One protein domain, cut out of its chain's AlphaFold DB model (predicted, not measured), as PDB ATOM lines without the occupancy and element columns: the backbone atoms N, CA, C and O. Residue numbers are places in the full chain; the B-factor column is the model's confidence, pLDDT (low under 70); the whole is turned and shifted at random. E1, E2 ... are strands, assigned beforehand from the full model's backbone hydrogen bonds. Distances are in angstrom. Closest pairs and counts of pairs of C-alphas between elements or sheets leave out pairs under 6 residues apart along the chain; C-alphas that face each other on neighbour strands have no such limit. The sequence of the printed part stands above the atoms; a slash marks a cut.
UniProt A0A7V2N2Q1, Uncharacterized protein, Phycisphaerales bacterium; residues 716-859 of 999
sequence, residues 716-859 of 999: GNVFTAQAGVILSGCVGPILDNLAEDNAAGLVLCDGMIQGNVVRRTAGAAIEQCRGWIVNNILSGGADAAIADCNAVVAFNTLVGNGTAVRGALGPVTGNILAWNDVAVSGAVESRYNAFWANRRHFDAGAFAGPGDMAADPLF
ATOM      1  N   GLY A 716      13.718 -16.154 -44.674       87.94
ATOM      2  CA  GLY A 716      14.361 -17.446 -44.953       87.94
ATOM      3  C   GLY A 716      14.547 -17.791 -46.438       87.94
ATOM      4  O   GLY A 716      14.630 -18.969 -46.782       87.94
ATOM      5  N   ASN A 717      14.564 -16.799 -47.332       92.38
ATOM      6  CA  ASN A 717      14.796 -16.999 -48.766       92.38
ATOM      7  C   ASN A 717      16.303 -17.100 -49.073       92.38
ATOM      8  O   ASN A 717      17.137 -16.574 -48.332       92.38
ATOM      9  N   VAL A 718      16.648 -17.754 -50.185       90.94
ATOM     10  CA  VAL A 718      18.029 -17.932 -50.664       90.94
ATOM     11  C   VAL A 718      18.232 -17.165 -51.969       90.94
ATOM     12  O   VAL A 718      17.455 -17.343 -52.905       90.94
ATOM     13  N   PHE A 719      19.287 -16.352 -52.044       90.56
ATOM     14  CA  PHE A 719      19.594 -15.458 -53.164       90.56
ATOM     15  C   PHE A 719      20.999 -15.688 -53.741       90.56
ATOM     16  O   PHE A 719      21.993 -15.414 -53.064       90.56
ATOM     17  N   THR A 720      21.115 -16.122 -55.000       84.06
ATOM     18  CA  THR A 720      22.426 -16.307 -55.666       84.06
ATOM     19  C   THR A 720      22.432 -15.804 -57.113       84.06
ATOM     20  O   THR A 720      21.936 -16.494 -58.000       84.06
ATOM     21  N   ALA A 721      22.986 -14.618 -57.390       66.31
ATOM     22  CA  ALA A 721      22.994 -14.039 -58.741       66.31
ATOM     23  C   ALA A 721      24.267 -13.233 -59.063       66.31
ATOM     24  O   ALA A 721      24.424 -12.108 -58.596       66.31
ATOM     25  N   GLN A 722      25.107 -13.748 -59.972       60.88
ATOM     26  CA  GLN A 722      26.443 -13.207 -60.310       60.88
ATOM     27  C   GLN A 722      26.508 -11.710 -60.692       60.88
ATOM     28  O   GLN A 722      27.592 -11.127 -60.682       60.88
ATOM     29  N   ALA A 723      25.384 -11.089 -61.065       60.09
ATOM     30  CA  ALA A 723      25.323  -9.707 -61.545       60.09
ATOM     31  C   ALA A 723      24.202  -8.851 -60.914       60.09
ATOM     32  O   ALA A 723      24.038  -7.701 -61.319       60.09
ATOM     33  N   GLY A 724      23.434  -9.379 -59.949       69.50
ATOM     34  CA  GLY A 724      22.155  -8.776 -59.544       69.50
ATOM     35  C   GLY A 724      22.127  -7.986 -58.229       69.50
ATOM     36  O   GLY A 724      23.041  -8.070 -57.404       69.50
ATOM     37  N   VAL A 725      21.039  -7.229 -58.034       80.69
ATOM     38  CA  VAL A 725      20.653  -6.609 -56.746       80.69
ATOM     39  C   VAL A 725      19.741  -7.573 -55.986       80.69
ATOM     40  O   VAL A 725      18.757  -8.043 -56.555       80.69
ATOM     41  N   ILE A 726      20.018  -7.860 -54.711       82.31
ATOM     42  CA  ILE A 726      19.229  -8.837 -53.937       82.31
ATOM     43  C   ILE A 726      17.828  -8.293 -53.613       82.31
ATOM     44  O   ILE A 726      16.825  -8.936 -53.928       82.31
ATOM     45  N   LEU A 727      17.754  -7.107 -52.998       87.44
ATOM     46  CA  LEU A 727      16.502  -6.413 -52.670       87.44
ATOM     47  C   LEU A 727      16.624  -4.922 -53.000       87.44
ATOM     48  O   LEU A 727      17.644  -4.313 -52.686       87.44
ATOM     49  N   SER A 728      15.576  -4.332 -53.572       90.81
ATOM     50  CA  SER A 728      15.489  -2.908 -53.912       90.81
ATOM     51  C   SER A 728      14.145  -2.330 -53.466       90.81
ATOM     52  O   SER A 728      13.097  -2.879 -53.794       90.81
ATOM     53  N   GLY A 729      14.147  -1.241 -52.693       89.69
ATOM     54  CA  GLY A 729      12.923  -0.497 -52.337       89.69
ATOM     55  C   GLY A 729      11.929  -1.221 -51.410       89.69
ATOM     56  O   GLY A 729      10.869  -0.680 -51.100       89.69
ATOM     57  N   CYS A 730      12.252  -2.433 -50.946       91.12
ATOM     58  CA  CYS A 730      11.344  -3.253 -50.143       91.12
ATOM     59  C   CYS A 730      11.055  -2.657 -48.753       91.12
ATOM     60  O   CYS A 730      11.947  -2.125 -48.085       91.12
ATOM     61  N   VAL A 731       9.810  -2.789 -48.283       87.06
ATOM     62  CA  VAL A 731       9.332  -2.185 -47.028       87.06
ATOM     63  C   VAL A 731       8.715  -3.240 -46.114       87.06
ATOM     64  O   VAL A 731       7.554  -3.601 -46.275       87.06
ATOM     65  N   GLY A 732       9.459  -3.705 -45.112       87.44
ATOM     66  CA  GLY A 732       8.969  -4.736 -44.195       87.44
ATOM     67  C   GLY A 732      10.068  -5.400 -43.358       87.44
ATOM     68  O   GLY A 732      11.215  -4.944 -43.352       87.44
ATOM     69  N   PRO A 733       9.733  -6.453 -42.594       92.12
ATOM     70  CA  PRO A 733      10.720  -7.316 -41.955       92.12
ATOM     71  C   PRO A 733      11.455  -8.165 -43.002       92.12
ATOM     72  O   PRO A 733      10.826  -8.913 -43.748       92.12
ATOM     73  N   ILE A 734      12.783  -8.068 -43.027       94.12
ATOM     74  CA  ILE A 734      13.688  -8.869 -43.857       94.12
ATOM     75  C   ILE A 734      14.492  -9.753 -42.899       94.12
ATOM     76  O   ILE A 734      15.397  -9.272 -42.206       94.12
ATOM     77  N   LEU A 735      14.104 -11.022 -42.796       89.69
ATOM     78  CA  LEU A 735      14.471 -11.921 -41.700       89.69
ATOM     79  C   LEU A 735      15.181 -13.185 -42.201       89.69
ATOM     80  O   LEU A 735      14.685 -13.860 -43.096       89.69
ATOM     81  N   ASP A 736      16.317 -13.530 -41.599       89.44
ATOM     82  CA  ASP A 736      16.970 -14.844 -41.731       89.44
ATOM     83  C   ASP A 736      17.238 -15.313 -43.187       89.44
ATOM     84  O   ASP A 736      17.352 -16.508 -43.458       89.44
ATOM     85  N   ASN A 737      17.354 -14.385 -44.149       88.06
ATOM     86  CA  ASN A 737      17.630 -14.700 -45.556       88.06
ATOM     87  C   ASN A 737      19.129 -14.956 -45.790       88.06
ATOM     88  O   ASN A 737      19.989 -14.329 -45.164       88.06
ATOM     89  N   LEU A 738      19.447 -15.821 -46.753       85.50
ATOM     90  CA  LEU A 738      20.809 -16.105 -47.208       85.50
ATOM     91  C   LEU A 738      21.036 -15.489 -48.591       85.50
ATOM     92  O   LEU A 738      20.251 -15.729 -49.501       85.50
ATOM     93  N   ALA A 739      22.121 -14.741 -48.780       87.00
ATOM     94  CA  ALA A 739      22.472 -14.153 -50.066       87.00
ATOM     95  C   ALA A 739      23.976 -14.238 -50.361       87.00
ATOM     96  O   ALA A 739      24.803 -13.792 -49.562       87.00
ATOM     97  N   GLU A 740      24.342 -14.782 -51.525       83.38
ATOM     98  CA  GLU A 740      25.736 -15.034 -51.913       83.38
ATOM     99  C   GLU A 740      26.043 -14.637 -53.363       83.38
ATOM    100  O   GLU A 740      25.209 -14.815 -54.245       83.38
ATOM    101  N   ASP A 741      27.259 -14.134 -53.608       82.75
ATOM    102  CA  ASP A 741      27.806 -13.845 -54.953       82.75
ATOM    103  C   ASP A 741      27.032 -12.796 -55.768       82.75
ATOM    104  O   ASP A 741      27.009 -12.843 -56.996       82.75
ATOM    105  N   ASN A 742      26.405 -11.835 -55.086       79.38
ATOM    106  CA  ASN A 742      25.567 -10.815 -55.721       79.38
ATOM    107  C   ASN A 742      26.339  -9.529 -56.059       79.38
ATOM    108  O   ASN A 742      27.261  -9.129 -55.342       79.38
ATOM    109  N   ALA A 743      25.940  -8.816 -57.116       77.75
ATOM    110  CA  ALA A 743      26.564  -7.533 -57.444       77.75
ATOM    111  C   ALA A 743      26.293  -6.478 -56.359       77.75
ATOM    112  O   ALA A 743      27.211  -5.756 -55.963       77.75
ATOM    113  N   ALA A 744      25.066  -6.429 -55.832       78.38
ATOM    114  CA  ALA A 744      24.686  -5.538 -54.742       78.38
ATOM    115  C   ALA A 744      23.812  -6.228 -53.687       78.38
ATOM    116  O   ALA A 744      23.085  -7.180 -53.967       78.38
ATOM    117  N   GLY A 745      23.911  -5.696 -52.470       83.38
ATOM    118  CA  GLY A 745      23.192  -6.077 -51.264       83.38
ATOM    119  C   GLY A 745      21.687  -5.793 -51.256       83.38
ATOM    120  O   GLY A 745      20.985  -5.850 -52.264       83.38
ATOM    121  N   LEU A 746      21.212  -5.441 -50.063       89.50
ATOM    122  CA  LEU A 746      19.911  -4.815 -49.828       89.50
ATOM    123  C   LEU A 746      20.041  -3.311 -50.092       89.50
ATOM    124  O   LEU A 746      20.891  -2.672 -49.477       89.50
ATOM    125  N   VAL A 747      19.210  -2.739 -50.960       88.19
ATOM    126  CA  VAL A 747      19.288  -1.333 -51.377       88.19
ATOM    127  C   VAL A 747      17.955  -0.628 -51.127       88.19
ATOM    128  O   VAL A 747      16.899  -1.118 -51.521       88.19
ATOM    129  N   LEU A 748      17.984   0.549 -50.491       88.50
ATOM    130  CA  LEU A 748      16.793   1.385 -50.241       88.50
ATOM    131  C   LEU A 748      15.659   0.674 -49.463       88.50
ATOM    132  O   LEU A 748      14.497   1.064 -49.573       88.50
ATOM    133  N   CYS A 749      15.974  -0.354 -48.670       89.50
ATOM    134  CA  CYS A 749      14.980  -1.074 -47.875       89.50
ATOM    135  C   CYS A 749      14.657  -0.341 -46.558       89.50
ATOM    136  O   CYS A 749      15.562   0.037 -45.808       89.50
ATOM    137  N   ASP A 750      13.373  -0.205 -46.226       89.19
ATOM    138  CA  ASP A 750      12.901   0.433 -44.987       89.19
ATOM    139  C   ASP A 750      12.267  -0.628 -44.063       89.19
ATOM    140  O   ASP A 750      11.214  -1.185 -44.377       89.19
ATOM    141  N   GLY A 751      12.862  -0.904 -42.892       87.56
ATOM    142  CA  GLY A 751      12.273  -1.862 -41.948       87.56
ATOM    143  C   GLY A 751      13.210  -2.450 -40.891       87.56
ATOM    144  O   GLY A 751      14.060  -1.767 -40.318       87.56
ATOM    145  N   MET A 752      12.994  -3.731 -40.585       90.75
ATOM    146  CA  MET A 752      13.824  -4.523 -39.675       90.75
ATOM    147  C   MET A 752      14.576  -5.568 -40.492       90.75
ATOM    148  O   MET A 752      13.961  -6.484 -41.021       90.75
ATOM    149  N   ILE A 753      15.892  -5.424 -40.577       92.88
ATOM    150  CA  ILE A 753      16.803  -6.332 -41.270       92.88
ATOM    151  C   ILE A 753      17.522  -7.140 -40.188       92.88
ATOM    152  O   ILE A 753      18.406  -6.609 -39.505       92.88
ATOM    153  N   GLN A 754      17.113  -8.393 -39.978       87.94
ATOM    154  CA  GLN A 754      17.614  -9.220 -38.877       87.94
ATOM    155  C   GLN A 754      17.988 -10.646 -39.293       87.94
ATOM    156  O   GLN A 754      17.260 -11.280 -40.043       87.94
ATOM    157  N   GLY A 755      19.103 -11.163 -38.764       77.38
ATOM    158  CA  GLY A 755      19.499 -12.573 -38.914       77.38
ATOM    159  C   GLY A 755      19.993 -12.974 -40.309       77.38
ATOM    160  O   GLY A 755      20.378 -14.120 -40.525       77.38
ATOM    161  N   ASN A 756      20.028 -12.038 -41.259       83.44
ATOM    162  CA  ASN A 756      20.406 -12.321 -42.639       83.44
ATOM    163  C   ASN A 756      21.914 -12.578 -42.761       83.44
ATOM    164  O   ASN A 756      22.736 -11.960 -42.074       83.44
ATOM    165  N   VAL A 757      22.279 -13.442 -43.705       84.38
ATOM    166  CA  VAL A 757      23.661 -13.738 -44.082       84.38
ATOM    167  C   VAL A 757      23.871 -13.264 -45.514       84.38
ATOM    168  O   VAL A 757      23.387 -13.894 -46.447       84.38
ATOM    169  N   VAL A 758      24.595 -12.163 -45.702       86.50
ATOM    170  CA  VAL A 758      24.906 -11.592 -47.023       86.50
ATOM    171  C   VAL A 758      26.415 -11.639 -47.218       86.50
ATOM    172  O   VAL A 758      27.146 -10.970 -46.489       86.50
ATOM    173  N   ARG A 759      26.917 -12.438 -48.165       80.94
ATOM    174  CA  ARG A 759      28.364 -12.633 -48.361       80.94
ATOM    175  C   ARG A 759      28.802 -12.597 -49.819       80.94
ATOM    176  O   ARG A 759      28.020 -12.865 -50.724       80.94
ATOM    177  N   ARG A 760      30.092 -12.308 -50.028       74.69
ATOM    178  CA  ARG A 760      30.726 -12.223 -51.356       74.69
ATOM    179  C   ARG A 760      30.009 -11.234 -52.294       74.69
ATOM    180  O   ARG A 760      29.939 -11.479 -53.493       74.69
ATOM    181  N   THR A 761      29.473 -10.124 -51.770       79.62
ATOM    182  CA  THR A 761      28.895  -9.081 -52.634       79.62
ATOM    183  C   THR A 761      29.986  -8.228 -53.280       79.62
ATOM    184  O   THR A 761      31.035  -8.002 -52.676       79.62
ATOM    185  N   ALA A 762      29.768  -7.737 -54.503       79.88
ATOM    186  CA  ALA A 762      30.741  -6.872 -55.184       79.88
ATOM    187  C   ALA A 762      30.700  -5.420 -54.660       79.88
ATOM    188  O   ALA A 762      31.745  -4.810 -54.410       79.88
ATOM    189  N   GLY A 763      29.491  -4.886 -54.470       80.69
ATOM    190  CA  GLY A 763      29.208  -3.620 -53.793       80.69
ATOM    191  C   GLY A 763      28.960  -3.794 -52.290       80.69
ATOM    192  O   GLY A 763      29.439  -4.747 -51.662       80.69
ATOM    193  N   ALA A 764      28.189  -2.875 -51.706       85.19
ATOM    194  CA  ALA A 764      27.811  -2.962 -50.300       85.19
ATOM    195  C   ALA A 764      26.773  -4.064 -50.037       85.19
ATOM    196  O   ALA A 764      25.928  -4.343 -50.886       85.19
ATOM    197  N   ALA A 765      26.838  -4.690 -48.858       86.19
ATOM    198  CA  ALA A 765      25.891  -5.736 -48.459       86.19
ATOM    199  C   ALA A 765      24.548  -5.154 -47.972       86.19
ATOM    200  O   ALA A 765      23.509  -5.800 -48.118       86.19
ATOM    201  N   ILE A 766      24.549  -3.920 -47.453       89.62
ATOM    202  CA  ILE A 766      23.350  -3.095 -47.236       89.62
ATOM    203  C   ILE A 766      23.674  -1.637 -47.601       89.62
ATOM    204  O   ILE A 766      24.671  -1.094 -47.121       89.62
ATOM    205  N   GLU A 767      22.835  -0.988 -48.408       90.31
ATOM    206  CA  GLU A 767      23.014   0.391 -48.873       90.31
ATOM    207  C   GLU A 767      21.726   1.236 -48.779       90.31
ATOM    208  O   GLU A 767      20.650   0.819 -49.200       90.31
ATOM    209  N   GLN A 768      21.836   2.466 -48.263       90.62
ATOM    210  CA  GLN A 768      20.762   3.480 -48.219       90.62
ATOM    211  C   GLN A 768      19.467   3.066 -47.473       90.62
ATOM    212  O   GLN A 768      18.461   3.777 -47.521       90.62
ATOM    213  N   CYS A 769      19.499   1.959 -46.728       90.75
ATOM    214  CA  CYS A 769      18.382   1.423 -45.951       90.75
ATOM    215  C   CYS A 769      18.079   2.230 -44.673       90.75
ATOM    216  O   CYS A 769      18.919   2.985 -44.164       90.75
ATOM    217  N   ARG A 770      16.883   2.037 -44.100       90.81
ATOM    218  CA  ARG A 770      16.456   2.671 -42.840       90.81
ATOM    219  C   ARG A 770      15.844   1.683 -41.854       90.81
ATOM    220  O   ARG A 770      15.316   0.644 -42.230       90.81
ATOM    221  N   GLY A 771      15.847   2.071 -40.577       89.19
ATOM    222  CA  GLY A 771      15.213   1.314 -39.496       89.19
ATOM    223  C   GLY A 771      16.228   0.609 -38.602       89.19
ATOM    224  O   GLY A 771      16.991   1.285 -37.911       89.19
ATOM    225  N   TRP A 772      16.218  -0.723 -38.573       88.81
ATOM    226  CA  TRP A 772      17.059  -1.539 -37.686       88.81
ATOM    227  C   TRP A 772      17.818  -2.603 -38.479       88.81
ATOM    228  O   TRP A 772      17.200  -3.377 -39.199       88.81
ATOM    229  N   ILE A 773      19.139  -2.667 -38.310       90.38
ATOM    230  CA  ILE A 773      20.032  -3.680 -38.887       90.38
ATOM    231  C   ILE A 773      20.678  -4.419 -37.710       90.38
ATOM    232  O   ILE A 773      21.558  -3.865 -37.042       90.38
ATOM    233  N   VAL A 774      20.196  -5.628 -37.398       85.12
ATOM    234  CA  VAL A 774      20.529  -6.329 -36.143       85.12
ATOM    235  C   VAL A 774      20.859  -7.812 -36.340       85.12
ATOM    236  O   VAL A 774      20.141  -8.508 -37.039       85.12
ATOM    237  N   ASN A 775      21.891  -8.339 -35.674       80.81
ATOM    238  CA  ASN A 775      22.253  -9.772 -35.710       80.81
ATOM    239  C   ASN A 775      22.516 -10.353 -37.123       80.81
ATOM    240  O   ASN A 775      22.316 -11.544 -37.338       80.81
ATOM    241  N   ASN A 776      22.938  -9.544 -38.100       77.94
ATOM    242  CA  ASN A 776      23.262 -10.021 -39.451       77.94
ATOM    243  C   ASN A 776      24.752 -10.390 -39.579       77.94
ATOM    244  O   ASN A 776      25.602  -9.853 -38.860       77.94
ATOM    245  N   ILE A 777      25.080 -11.252 -40.543       80.94
ATOM    246  CA  ILE A 777      26.454 -11.545 -40.977       80.94
ATOM    247  C   ILE A 777      26.626 -10.965 -42.381       80.94
ATOM    248  O   ILE A 777      26.039 -11.472 -43.333       80.94
ATOM    249  N   LEU A 778      27.405  -9.892 -42.514       83.00
ATOM    250  CA  LEU A 778      27.514  -9.114 -43.750       83.00
ATOM    251  C   LEU A 778      28.971  -9.033 -44.215       83.00
ATOM    252  O   LEU A 778      29.837  -8.558 -43.481       83.00
ATOM    253  N   SER A 779      29.240  -9.444 -45.452       77.62
ATOM    254  CA  SER A 779      30.526  -9.272 -46.123       77.62
ATOM    255  C   SER A 779      30.333  -8.491 -47.418       77.62
ATOM    256  O   SER A 779      29.839  -9.033 -48.407       77.62
ATOM    257  N   GLY A 780      30.720  -7.214 -47.370       67.38
ATOM    258  CA  GLY A 780      30.718  -6.301 -48.509       67.38
ATOM    259  C   GLY A 780      32.015  -6.378 -49.313       67.38
ATOM    260  O   GLY A 780      33.074  -6.729 -48.781       67.38
ATOM    261  N   GLY A 781      31.926  -6.020 -50.592       69.88
ATOM    262  CA  GLY A 781      33.053  -6.017 -51.517       69.88
ATOM    263  C   GLY A 781      33.979  -4.818 -51.329       69.88
ATOM    264  O   GLY A 781      34.337  -4.448 -50.210       69.88
ATOM    265  N   ALA A 782      34.404  -4.211 -52.438       63.88
ATOM    266  CA  ALA A 782      35.473  -3.204 -52.450       63.88
ATOM    267  C   ALA A 782      35.134  -1.877 -51.733       63.88
ATOM    268  O   ALA A 782      36.028  -1.056 -51.549       63.88
ATOM    269  N   ASP A 783      33.872  -1.662 -51.347       68.44
ATOM    270  CA  ASP A 783      33.395  -0.410 -50.756       68.44
ATOM    271  C   ASP A 783      33.161  -0.523 -49.235       68.44
ATOM    272  O   ASP A 783      34.072  -0.243 -48.443       68.44
ATOM    273  N   ALA A 784      31.973  -0.976 -48.808       77.56
ATOM    274  CA  ALA A 784      31.663  -1.173 -47.393       77.56
ATOM    275  C   ALA A 784      30.713  -2.343 -47.109       77.56
ATOM    276  O   ALA A 784      29.986  -2.772 -47.994       77.56
ATOM    277  N   ALA A 785      30.666  -2.854 -45.871       81.44
ATOM    278  CA  ALA A 785      29.638  -3.836 -45.495       81.44
ATOM    279  C   ALA A 785      28.254  -3.169 -45.361       81.44
ATOM    280  O   ALA A 785      27.261  -3.704 -45.851       81.44
ATOM    281  N   ILE A 786      28.200  -1.977 -44.757       87.12
ATOM    282  CA  ILE A 786      27.003  -1.124 -44.697       87.12
ATOM    283  C   ILE A 786      27.360   0.278 -45.210       87.12
ATOM    284  O   ILE A 786      28.326   0.875 -44.727       87.12
ATOM    285  N   ALA A 787      26.577   0.810 -46.150       87.94
ATOM    286  CA  ALA A 787      26.788   2.115 -46.778       87.94
ATOM    287  C   ALA A 787      25.554   3.031 -46.666       87.94
ATOM    288  O   ALA A 787      24.435   2.642 -46.980       87.94
ATOM    289  N   ASP A 788      25.757   4.268 -46.216       88.50
ATOM    290  CA  ASP A 788      24.837   5.409 -46.342       88.50
ATOM    291  C   ASP A 788      23.416   5.179 -45.764       88.50
ATOM    292  O   ASP A 788      22.441   5.831 -46.137       88.50
ATOM    293  N   CYS A 789      23.303   4.247 -44.809       88.00
ATOM    294  CA  CYS A 789      22.053   3.847 -44.158       88.00
ATOM    295  C   CYS A 789      21.656   4.790 -43.008       88.00
ATOM    296  O   CYS A 789      22.467   5.134 -42.148       88.00
ATOM    297  N   ASN A 790      20.370   5.125 -42.898       89.19
ATOM    298  CA  ASN A 790      19.817   5.850 -41.748       89.19
ATOM    299  C   ASN A 790      19.101   4.875 -40.798       89.19
ATOM    300  O   ASN A 790      17.870   4.853 -40.700       89.19
ATOM    301  N   ALA A 791      19.893   4.017 -40.154       86.56
ATOM    302  CA  ALA A 791      19.424   2.894 -39.347       86.56
ATOM    303  C   ALA A 791      20.219   2.735 -38.039       86.56
ATOM    304  O   ALA A 791      21.352   3.201 -37.920       86.56
ATOM    305  N   VAL A 792      19.631   2.037 -37.063       87.69
ATOM    306  CA  VAL A 792      20.353   1.500 -35.900       87.69
ATOM    307  C   VAL A 792      21.115   0.254 -36.348       87.69
ATOM    308  O   VAL A 792      20.491  -0.692 -36.821       87.69
ATOM    309  N   VAL A 793      22.437   0.235 -36.182       86.12
ATOM    310  CA  VAL A 793      23.307  -0.894 -36.557       86.12
ATOM    311  C   VAL A 793      23.827  -1.560 -35.285       86.12
ATOM    312  O   VAL A 793      24.719  -1.021 -34.625       86.12
ATOM    313  N   ALA A 794      23.271  -2.714 -34.909       79.25
ATOM    314  CA  ALA A 794      23.601  -3.362 -33.638       79.25
ATOM    315  C   ALA A 794      23.867  -4.871 -33.731       79.25
ATOM    316  O   ALA A 794      23.150  -5.589 -34.412       79.25
ATOM    317  N   PHE A 795      24.852  -5.374 -32.982       77.81
ATOM    318  CA  PHE A 795      25.106  -6.820 -32.832       77.81
ATOM    319  C   PHE A 795      25.362  -7.596 -34.146       77.81
ATOM    320  O   PHE A 795      25.176  -8.807 -34.202       77.81
ATOM    321  N   ASN A 796      25.793  -6.920 -35.215       74.25
ATOM    322  CA  ASN A 796      26.126  -7.554 -36.494       74.25
ATOM    323  C   ASN A 796      27.596  -8.004 -36.534       74.25
ATOM    324  O   ASN A 796      28.446  -7.438 -35.845       74.25
ATOM    325  N   THR A 797      27.908  -8.961 -37.408       76.88
ATOM    326  CA  THR A 797      29.283  -9.290 -37.819       76.88
ATOM    327  C   THR A 797      29.520  -8.735 -39.218       76.88
ATOM    328  O   THR A 797      28.875  -9.177 -40.167       76.88
ATOM    329  N   LEU A 798      30.410  -7.750 -39.348       78.56
ATOM    330  CA  LEU A 798      30.650  -6.993 -40.577       78.56
ATOM    331  C   LEU A 798      32.084  -7.197 -41.078       78.56
ATOM    332  O   LEU A 798      33.039  -7.005 -40.326       78.56
ATOM    333  N   VAL A 799      32.229  -7.519 -42.363       72.94
ATOM    334  CA  VAL A 799      33.514  -7.649 -43.065       72.94
ATOM    335  C   VAL A 799      33.490  -6.750 -44.302       72.94
ATOM    336  O   VAL A 799      32.678  -6.964 -45.199       72.94
ATOM    337  N   GLY A 800      34.358  -5.740 -44.369       65.12
ATOM    338  CA  GLY A 800      34.454  -4.837 -45.524       65.12
ATOM    339  C   GLY A 800      35.876  -4.750 -46.070       65.12
ATOM    340  O   GLY A 800      36.811  -4.521 -45.305       65.12
ATOM    341  N   ASN A 801      36.062  -4.877 -47.390       66.19
ATOM    342  CA  ASN A 801      37.399  -4.737 -47.986       66.19
ATOM    343  C   ASN A 801      37.908  -3.285 -48.051       66.19
ATOM    344  O   ASN A 801      39.092  -3.091 -48.319       66.19
ATOM    345  N   GLY A 802      37.056  -2.292 -47.777       67.31
ATOM    346  CA  GLY A 802      37.425  -0.887 -47.578       67.31
ATOM    347  C   GLY A 802      37.010  -0.402 -46.188       67.31
ATOM    348  O   GLY A 802      37.808  -0.428 -45.246       67.31
ATOM    349  N   THR A 803      35.745   0.017 -46.058       71.62
ATOM    350  CA  THR A 803      35.149   0.501 -44.797       71.62
ATOM    351  C   THR A 803      34.197  -0.543 -44.185       71.62
ATOM    352  O   THR A 803      33.460  -1.174 -44.928       71.62
ATOM    353  N   ALA A 804      34.116  -0.748 -42.862       72.56
ATOM    354  CA  ALA A 804      33.063  -1.646 -42.335       72.56
ATOM    355  C   ALA A 804      31.673  -0.974 -42.363       72.56
ATOM    356  O   ALA A 804      30.721  -1.543 -42.897       72.56
ATOM    357  N   VAL A 805      31.562   0.264 -41.863       79.94
ATOM    358  CA  VAL A 805      30.333   1.078 -41.916       79.94
ATOM    359  C   VAL A 805      30.629   2.483 -42.451       79.94
ATOM    360  O   VAL A 805      31.294   3.279 -41.786       79.94
ATOM    361  N   ARG A 806      30.117   2.823 -43.639       82.50
ATOM    362  CA  ARG A 806      30.262   4.148 -44.269       82.50
ATOM    363  C   ARG A 806      28.945   4.917 -44.202       82.50
ATOM    364  O   ARG A 806      27.905   4.358 -44.515       82.50
ATOM    365  N   GLY A 807      28.974   6.197 -43.836       72.81
ATOM    366  CA  GLY A 807      27.833   7.111 -43.979       72.81
ATOM    367  C   GLY A 807      26.605   6.787 -43.117       72.81
ATOM    368  O   GLY A 807      25.528   7.307 -43.393       72.81
ATOM    369  N   ALA A 808      26.729   5.939 -42.090       67.94
ATOM    370  CA  ALA A 808      25.581   5.555 -41.271       67.94
ATOM    371  C   ALA A 808      25.076   6.741 -40.431       67.94
ATOM    372  O   ALA A 808      25.796   7.247 -39.581       67.94
ATOM    373  N   LEU A 809      23.828   7.168 -40.619       65.94
ATOM    374  CA  LEU A 809      23.261   8.345 -39.936       65.94
ATOM    375  C   LEU A 809      22.593   8.021 -38.583       65.94
ATOM    376  O   LEU A 809      21.918   8.872 -38.003       65.94
ATOM    377  N   GLY A 810      22.790   6.803 -38.067       74.94
ATOM    378  CA  GLY A 810      22.262   6.328 -36.784       74.94
ATOM    379  C   GLY A 810      23.340   5.782 -35.831       74.94
ATOM    380  O   GLY A 810      24.536   5.902 -36.109       74.94
ATOM    381  N   PRO A 811      22.939   5.213 -34.677       78.69
ATOM    382  CA  PRO A 811      23.855   4.606 -33.710       78.69
ATOM    383  C   PRO A 811      24.430   3.269 -34.200       78.69
ATOM    384  O   PRO A 811      23.689   2.421 -34.703       78.69
ATOM    385  N   VAL A 812      25.726   3.050 -33.968       78.62
ATOM    386  CA  VAL A 812      26.456   1.810 -34.278       78.62
ATOM    387  C   VAL A 812      26.957   1.188 -32.968       78.62
ATOM    388  O   VAL A 812      27.860   1.735 -32.337       78.62
ATOM    389  N   THR A 813      26.383   0.068 -32.512       75.06
ATOM    390  CA  THR A 813      26.672  -0.472 -31.164       75.06
ATOM    391  C   THR A 813      26.801  -1.994 -31.072       75.06
ATOM    392  O   THR A 813      25.956  -2.731 -31.565       75.06
ATOM    393  N   GLY A 814      27.809  -2.491 -30.350       64.75
ATOM    394  CA  GLY A 814      27.937  -3.926 -30.053       64.75
ATOM    395  C   GLY A 814      28.233  -4.829 -31.259       64.75
ATOM    396  O   GLY A 814      27.937  -6.018 -31.195       64.75
ATOM    397  N   ASN A 815      28.747  -4.286 -32.366       67.38
ATOM    398  CA  ASN A 815      29.055  -5.042 -33.587       67.38
ATOM    399  C   ASN A 815      30.486  -5.608 -33.559       67.38
ATOM    400  O   ASN A 815      31.360  -5.062 -32.887       67.38
ATOM    401  N   ILE A 816      30.740  -6.649 -34.354       64.81
ATOM    402  CA  ILE A 816      32.081  -7.152 -34.682       64.81
ATOM    403  C   ILE A 816      32.458  -6.620 -36.066       64.81
ATOM    404  O   ILE A 816      31.745  -6.875 -37.032       64.81
ATOM    405  N   LEU A 817      33.556  -5.867 -36.159       67.69
ATOM    406  CA  LEU A 817      33.962  -5.128 -37.357       67.69
ATOM    407  C   LEU A 817      35.355  -5.569 -37.822       67.69
ATOM    408  O   LEU A 817      36.343  -5.318 -37.130       67.69
ATOM    409  N   ALA A 818      35.439  -6.169 -39.010       64.25
ATOM    410  CA  ALA A 818      36.687  -6.481 -39.703       64.25
ATOM    411  C   ALA A 818      36.831  -5.615 -40.966       64.25
ATOM    412  O   ALA A 818      35.913  -5.565 -41.791       64.25
ATOM    413  N   TRP A 819      37.961  -4.918 -41.123       62.69
ATOM    414  CA  TRP A 819      38.157  -3.984 -42.241       62.69
ATOM    415  C   TRP A 819      39.628  -3.796 -42.662       62.69
ATOM    416  O   TRP A 819      40.557  -4.198 -41.953       62.69
ATOM    417  N   ASN A 820      39.841  -3.149 -43.816       53.69
ATOM    418  CA  ASN A 820      41.179  -2.823 -44.329       53.69
ATOM    419  C   ASN A 820      41.578  -1.345 -44.138       53.69
ATOM    420  O   ASN A 820      42.703  -1.106 -43.707       53.69
ATOM    421  N   ASP A 821      40.689  -0.378 -44.416       60.97
ATOM    422  CA  ASP A 821      40.981   1.064 -44.300       60.97
ATOM    423  C   ASP A 821      40.295   1.751 -43.095       60.97
ATOM    424  O   ASP A 821      40.963   2.065 -42.111       60.97
ATOM    425  N   VAL A 822      38.965   1.950 -43.107       63.12
ATOM    426  CA  VAL A 822      38.227   2.669 -42.035       63.12
ATOM    427  C   VAL A 822      37.180   1.783 -41.342       63.12
ATOM    428  O   VAL A 822      36.378   1.126 -41.994       63.12
ATOM    429  N   ALA A 823      37.108   1.785 -40.007       63.19
ATOM    430  CA  ALA A 823      36.089   0.994 -39.307       63.19
ATOM    431  C   ALA A 823      34.678   1.587 -39.472       63.19
ATOM    432  O   ALA A 823      33.770   0.939 -39.986       63.19
ATOM    433  N   VAL A 824      34.499   2.840 -39.045       69.62
ATOM    434  CA  VAL A 824      33.212   3.543 -39.057       69.62
ATOM    435  C   VAL A 824      33.427   4.982 -39.523       69.62
ATOM    436  O   VAL A 824      34.335   5.663 -39.051       69.62
ATOM    437  N   SER A 825      32.579   5.459 -40.435       71.50
ATOM    438  CA  SER A 825      32.572   6.838 -40.928       71.50
ATOM    439  C   SER A 825      31.148   7.399 -40.949       71.50
ATOM    440  O   SER A 825      30.211   6.705 -41.337       71.50
ATOM    441  N   GLY A 826      30.973   8.657 -40.533       61.53
ATOM    442  CA  GLY A 826      29.685   9.369 -40.565       61.53
ATOM    443  C   GLY A 826      28.697   9.063 -39.427       61.53
ATOM    444  O   GLY A 826      27.674   9.739 -39.351       61.53
ATOM    445  N   ALA A 827      29.008   8.113 -38.537       60.88
ATOM    446  CA  ALA A 827      28.140   7.706 -37.427       60.88
ATOM    447  C   ALA A 827      27.795   8.844 -36.454       60.88
ATOM    448  O   ALA A 827      28.654   9.633 -36.056       60.88
ATOM    449  N   VAL A 828      26.536   8.869 -36.001       58.06
ATOM    450  CA  VAL A 828      26.078   9.774 -34.930       58.06
ATOM    451  C   VAL A 828      26.637   9.345 -33.567       58.06
ATOM    452  O   VAL A 828      26.887  10.191 -32.711       58.06
ATOM    453  N   GLU A 829      26.844   8.040 -33.367       64.62
ATOM    454  CA  GLU A 829      27.405   7.455 -32.147       64.62
ATOM    455  C   GLU A 829      27.995   6.053 -32.418       64.62
ATOM    456  O   GLU A 829      27.354   5.246 -33.090       64.62
ATOM    457  N   SER A 830      29.181   5.754 -31.867       63.69
ATOM    458  CA  SER A 830      29.794   4.408 -31.799       63.69
ATOM    459  C   SER A 830      29.959   4.009 -30.334       63.69
ATOM    460  O   SER A 830      30.422   4.844 -29.559       63.69
ATOM    461  N   ARG A 831      29.586   2.784 -29.930       63.44
ATOM    462  CA  ARG A 831      29.870   2.242 -28.582       63.44
ATOM    463  C   ARG A 831      29.966   0.715 -28.558       63.44
ATOM    464  O   ARG A 831      29.208   0.029 -29.239       63.44
ATOM    465  N   TYR A 832      30.791   0.178 -27.660       60.38
ATOM    466  CA  TYR A 832      30.927  -1.263 -27.398       60.38
ATOM    467  C   TYR A 832      31.232  -2.117 -28.641       60.38
ATOM    468  O   TYR A 832      30.894  -3.300 -28.669       60.38
ATOM    469  N   ASN A 833      31.832  -1.541 -29.685       59.66
ATOM    470  CA  ASN A 833      32.156  -2.275 -30.904       59.66
ATOM    471  C   ASN A 833      33.504  -3.010 -30.761       59.66
ATOM    472  O   ASN A 833      34.449  -2.526 -30.125       59.66
ATOM    473  N   ALA A 834      33.584  -4.193 -31.369       55.31
ATOM    474  CA  ALA A 834      34.791  -4.997 -31.495       55.31
ATOM    475  C   ALA A 834      35.457  -4.731 -32.851       55.31
ATOM    476  O   ALA A 834      34.781  -4.691 -33.877       55.31
ATOM    477  N   PHE A 835      36.780  -4.558 -32.856       60.34
ATOM    478  CA  PHE A 835      37.519  -4.017 -33.998       60.34
ATOM    479  C   PHE A 835      38.705  -4.914 -34.397       60.34
ATOM    480  O   PHE A 835      39.539  -5.232 -33.552       60.34
ATOM    481  N   TRP A 836      38.806  -5.268 -35.682       55.06
ATOM    482  CA  TRP A 836      39.906  -6.034 -36.281       55.06
ATOM    483  C   TRP A 836      40.361  -5.392 -37.606       55.06
ATOM    484  O   TRP A 836      39.570  -5.269 -38.540       55.06
ATOM    485  N   ALA A 837      41.639  -5.011 -37.718       54.78
ATOM    486  CA  ALA A 837      42.177  -4.285 -38.876       54.78
ATOM    487  C   ALA A 837      43.391  -4.987 -39.501       54.78
ATOM    488  O   ALA A 837      44.282  -5.429 -38.777       54.78
ATOM    489  N   ASN A 838      43.468  -5.021 -40.836       45.03
ATOM    490  CA  ASN A 838      44.599  -5.620 -41.567       45.03
ATOM    491  C   ASN A 838      45.681  -4.621 -42.034       45.03
ATOM    492  O   ASN A 838      46.750  -5.053 -42.470       45.03
ATOM    493  N   ARG A 839      45.457  -3.295 -41.977       42.19
ATOM    494  CA  ARG A 839      46.453  -2.279 -42.393       42.19
ATOM    495  C   ARG A 839      46.531  -1.065 -41.462       42.19
ATOM    496  O   ARG A 839      45.595  -0.715 -40.753       42.19
ATOM    497  N   ARG A 840      47.699  -0.411 -41.476       37.62
ATOM    498  CA  ARG A 840      48.137   0.620 -40.513       37.62
ATOM    499  C   ARG A 840      47.647   2.046 -40.807       37.62
ATOM    500  O   ARG A 840      48.453   2.975 -40.782       37.62
ATOM    501  N   HIS A 841      46.364   2.252 -41.078       36.84
ATOM    502  CA  HIS A 841      45.794   3.602 -41.201       36.84
ATOM    503  C   HIS A 841      44.784   3.873 -40.076       36.84
ATOM    504  O   HIS A 841      43.572   3.890 -40.263       36.84
ATOM    505  N   PHE A 842      45.312   4.103 -38.870       41.75
ATOM    506  CA  PHE A 842      44.531   4.583 -37.728       41.75
ATOM    507  C   PHE A 842      44.246   6.082 -37.879       41.75
ATOM    508  O   PHE A 842      45.027   6.918 -37.418       41.75
ATOM    509  N   ASP A 843      43.133   6.435 -38.523       37.00
ATOM    510  CA  ASP A 843      42.706   7.832 -38.594       37.00
ATOM    511  C   ASP A 843      42.081   8.265 -37.254       37.00
ATOM    512  O   ASP A 843      41.038   7.765 -36.821       37.00
ATOM    513  N   ALA A 844      42.751   9.182 -36.554       36.25
ATOM    514  CA  ALA A 844      42.535   9.465 -35.129       36.25
ATOM    515  C   ALA A 844      41.201  10.174 -34.797       36.25
ATOM    516  O   ALA A 844      40.964  10.537 -33.644       36.25
ATOM    517  N   GLY A 845      40.333  10.390 -35.790       42.31
ATOM    518  CA  GLY A 845      38.993  10.963 -35.630       42.31
ATOM    519  C   GLY A 845      37.851   9.946 -35.500       42.31
ATOM    520  O   GLY A 845      36.734  10.358 -35.201       42.31
ATOM    521  N   ALA A 846      38.093   8.647 -35.724       41.09
ATOM    522  CA  ALA A 846      37.026   7.648 -35.896       41.09
ATOM    523  C   ALA A 846      36.513   6.965 -34.604       41.09
ATOM    524  O   ALA A 846      35.502   6.268 -34.648       41.09
ATOM    525  N   PHE A 847      37.174   7.152 -33.453       49.09
ATOM    526  CA  PHE A 847      36.938   6.362 -32.228       49.09
ATOM    527  C   PHE A 847      36.521   7.230 -31.027       49.09
ATOM    528  O   PHE A 847      37.294   7.441 -30.093       49.09
ATOM    529  N   ALA A 848      35.295   7.761 -31.043       39.72
ATOM    530  CA  ALA A 848      34.777   8.640 -29.988       39.72
ATOM    531  C   ALA A 848      33.550   8.049 -29.267       39.72
ATOM    532  O   ALA A 848      32.439   8.565 -29.385       39.72
ATOM    533  N   GLY A 849      33.760   6.990 -28.476       46.34
ATOM    534  CA  GLY A 849      32.704   6.361 -27.680       46.34
ATOM    535  C   GLY A 849      33.215   5.546 -26.485       46.34
ATOM    536  O   GLY A 849      34.251   4.891 -26.586       46.34
ATOM    537  N   PRO A 850      32.525   5.562 -25.325       39.25
ATOM    538  CA  PRO A 850      32.895   4.720 -24.192       39.25
ATOM    539  C   PRO A 850      32.593   3.240 -24.475       39.25
ATOM    540  O   PRO A 850      31.471   2.896 -24.848       39.25
ATOM    541  N   GLY A 851      33.576   2.371 -24.223       41.91
ATOM    542  CA  GLY A 851      33.450   0.911 -24.330       41.91
ATOM    543  C   GLY A 851      33.962   0.291 -25.635       41.91
ATOM    544  O   GLY A 851      33.939  -0.928 -25.754       41.91
ATOM    545  N   ASP A 852      34.429   1.094 -26.593       44.06
ATOM    546  CA  ASP A 852      35.065   0.608 -27.825       44.06
ATOM    547  C   ASP A 852      36.470   0.039 -27.527       44.06
ATOM    548  O   ASP A 852      37.290   0.708 -26.895       44.06
ATOM    549  N   MET A 853      36.773  -1.190 -27.977       40.16
ATOM    550  CA  MET A 853      37.968  -1.938 -27.521       40.16
ATOM    551  C   MET A 853      39.330  -1.316 -27.886       40.16
ATOM    552  O   MET A 853      40.342  -1.700 -27.309       40.16
ATOM    553  N   ALA A 854      39.377  -0.337 -28.791       41.16
ATOM    554  CA  ALA A 854      40.601   0.404 -29.110       41.16
ATOM    555  C   ALA A 854      40.935   1.529 -28.100       41.16
ATOM    556  O   ALA A 854      42.007   2.124 -28.182       41.16
ATOM    557  N   ALA A 855      40.030   1.845 -27.162       33.97
ATOM    558  CA  ALA A 855      40.172   2.967 -26.227       33.97
ATOM    559  C   ALA A 855      40.718   2.586 -24.830       33.97
ATOM    560  O   ALA A 855      40.870   3.470 -23.985       33.97
ATOM    561  N   ASP A 856      41.033   1.308 -24.583       32.56
ATOM    562  CA  ASP A 856      41.712   0.836 -23.366       32.56
ATOM    563  C   ASP A 856      43.033   0.127 -23.754       32.56
ATOM    564  O   ASP A 856      42.998  -0.968 -24.322       32.56
ATOM    565  N   PRO A 857      44.214   0.742 -23.532       30.53
ATOM    566  CA  PRO A 857      45.475   0.366 -24.190       30.53
ATOM    567  C   PRO A 857      46.156  -0.901 -23.631       30.53
ATOM    568  O   PRO A 857      47.370  -1.054 -23.742       30.53
ATOM    569  N   LEU A 858      45.402  -1.818 -23.024       31.12
ATOM    570  CA  LEU A 858      45.918  -3.068 -22.452       31.12
ATOM    571  C   LEU A 858      46.099  -4.213 -23.467       31.12
ATOM    572  O   LEU A 858      46.639  -5.251 -23.090       31.12
ATOM    573  N   PHE A 859      45.674  -4.045 -24.728       28.67
ATOM    574  CA  PHE A 859      45.629  -5.136 -25.719       28.67
ATOM    575  C   PHE A 859      46.283  -4.867 -27.087       28.67
ATOM    576  O   PHE A 859      46.235  -5.744 -27.947       28.67
TER     577      PHE A 859
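AT A GLANCE: This is residues 716 to 859 of the 999 residues of an uncharacterized protein of Phycisphaerales bacterium (UniProt A0A7V2N2Q1). The chain is wound in stacked turns, a solenoid with parallel strands of successive turns side by side in three walls. One wall is E1 E4 E7 E9 E12 E15 E18, the second E3 E6 E8 E11 E14 E17, and the third is E2 E5 and E10 E13 E16, with residues 766 to 767 between E5 and E10; residues 838 to 859 lie past the end with E16, E17 and E18. The printed part has 144 residues with no named helix and eighteen named strands, E1 to E18 in chain order; the class is all strand, though under half of the residues, 71, are in named elements. The whole is compact, with a radius of gyration of the C-alphas of 14.2 A, and elongated, spanning 43 by 26 by 21 A.

HOW THE PARTS SIT: The largest sheet runs, all parallel, E1, residues 718 to 720, E4, 738 to 740, E7, 757 to 759, E9, 777 to 780, E12, 797 to 800, E15, 816 to 819, and E18, 834 to 837. Between E9 and E12, N 778 and O 797 are within hydrogen-bond range at 2.9 A. The second sheet runs, all parallel, E3, residues 731 to 735, E6, 750 to 754, E8, 770 to 774, E11, 790 to 794, E14, 811 to 813, and E17, 829 to 831. Between E3 and E6, N 734 and O 752 are 2.8 A apart. E3 runs on into E4 across a break of 2 residues, at 92 degrees. The third sheet runs, all parallel, E10, residues 784 to 787, E13, 803 to 806, and E16, 822 to 825. Between E10 and E13, N 806 and O 786 are 2.9 A apart. E2, residues 725 to 728, and E5, residues 744 to 747, are parallel neighbours, with N 747 and O 727 2.8 A apart. Residues 766 to 767 pair in parallel with 746 to 747 of E5 and 786 to 787 of E10. The closest C-alphas of E10 and E12, Ala 785 and Gly 800, are 4.9 A apart.

IN THESE COORDINATES: E1 begins at C-alpha 718, (18.029, -17.932, -50.664), and E18 ends at C-alpha 837, (42.177, -4.285, -38.876). From first to last C-alpha, E3 is 12.2 A long, E6 12.4 A, E8 11.9 A, E11 12.8 A and E18 10.5 A.

THE WHOLE: The C-alphas farthest apart, those of Ala 723 and Leu 858, are 44.7 A apart. The printed part has no cut and no long link; E7 to E8 is short, the others tight. The mean pLDDT of the printed part is 72.1, and residues 826 to 859 are among those under 70.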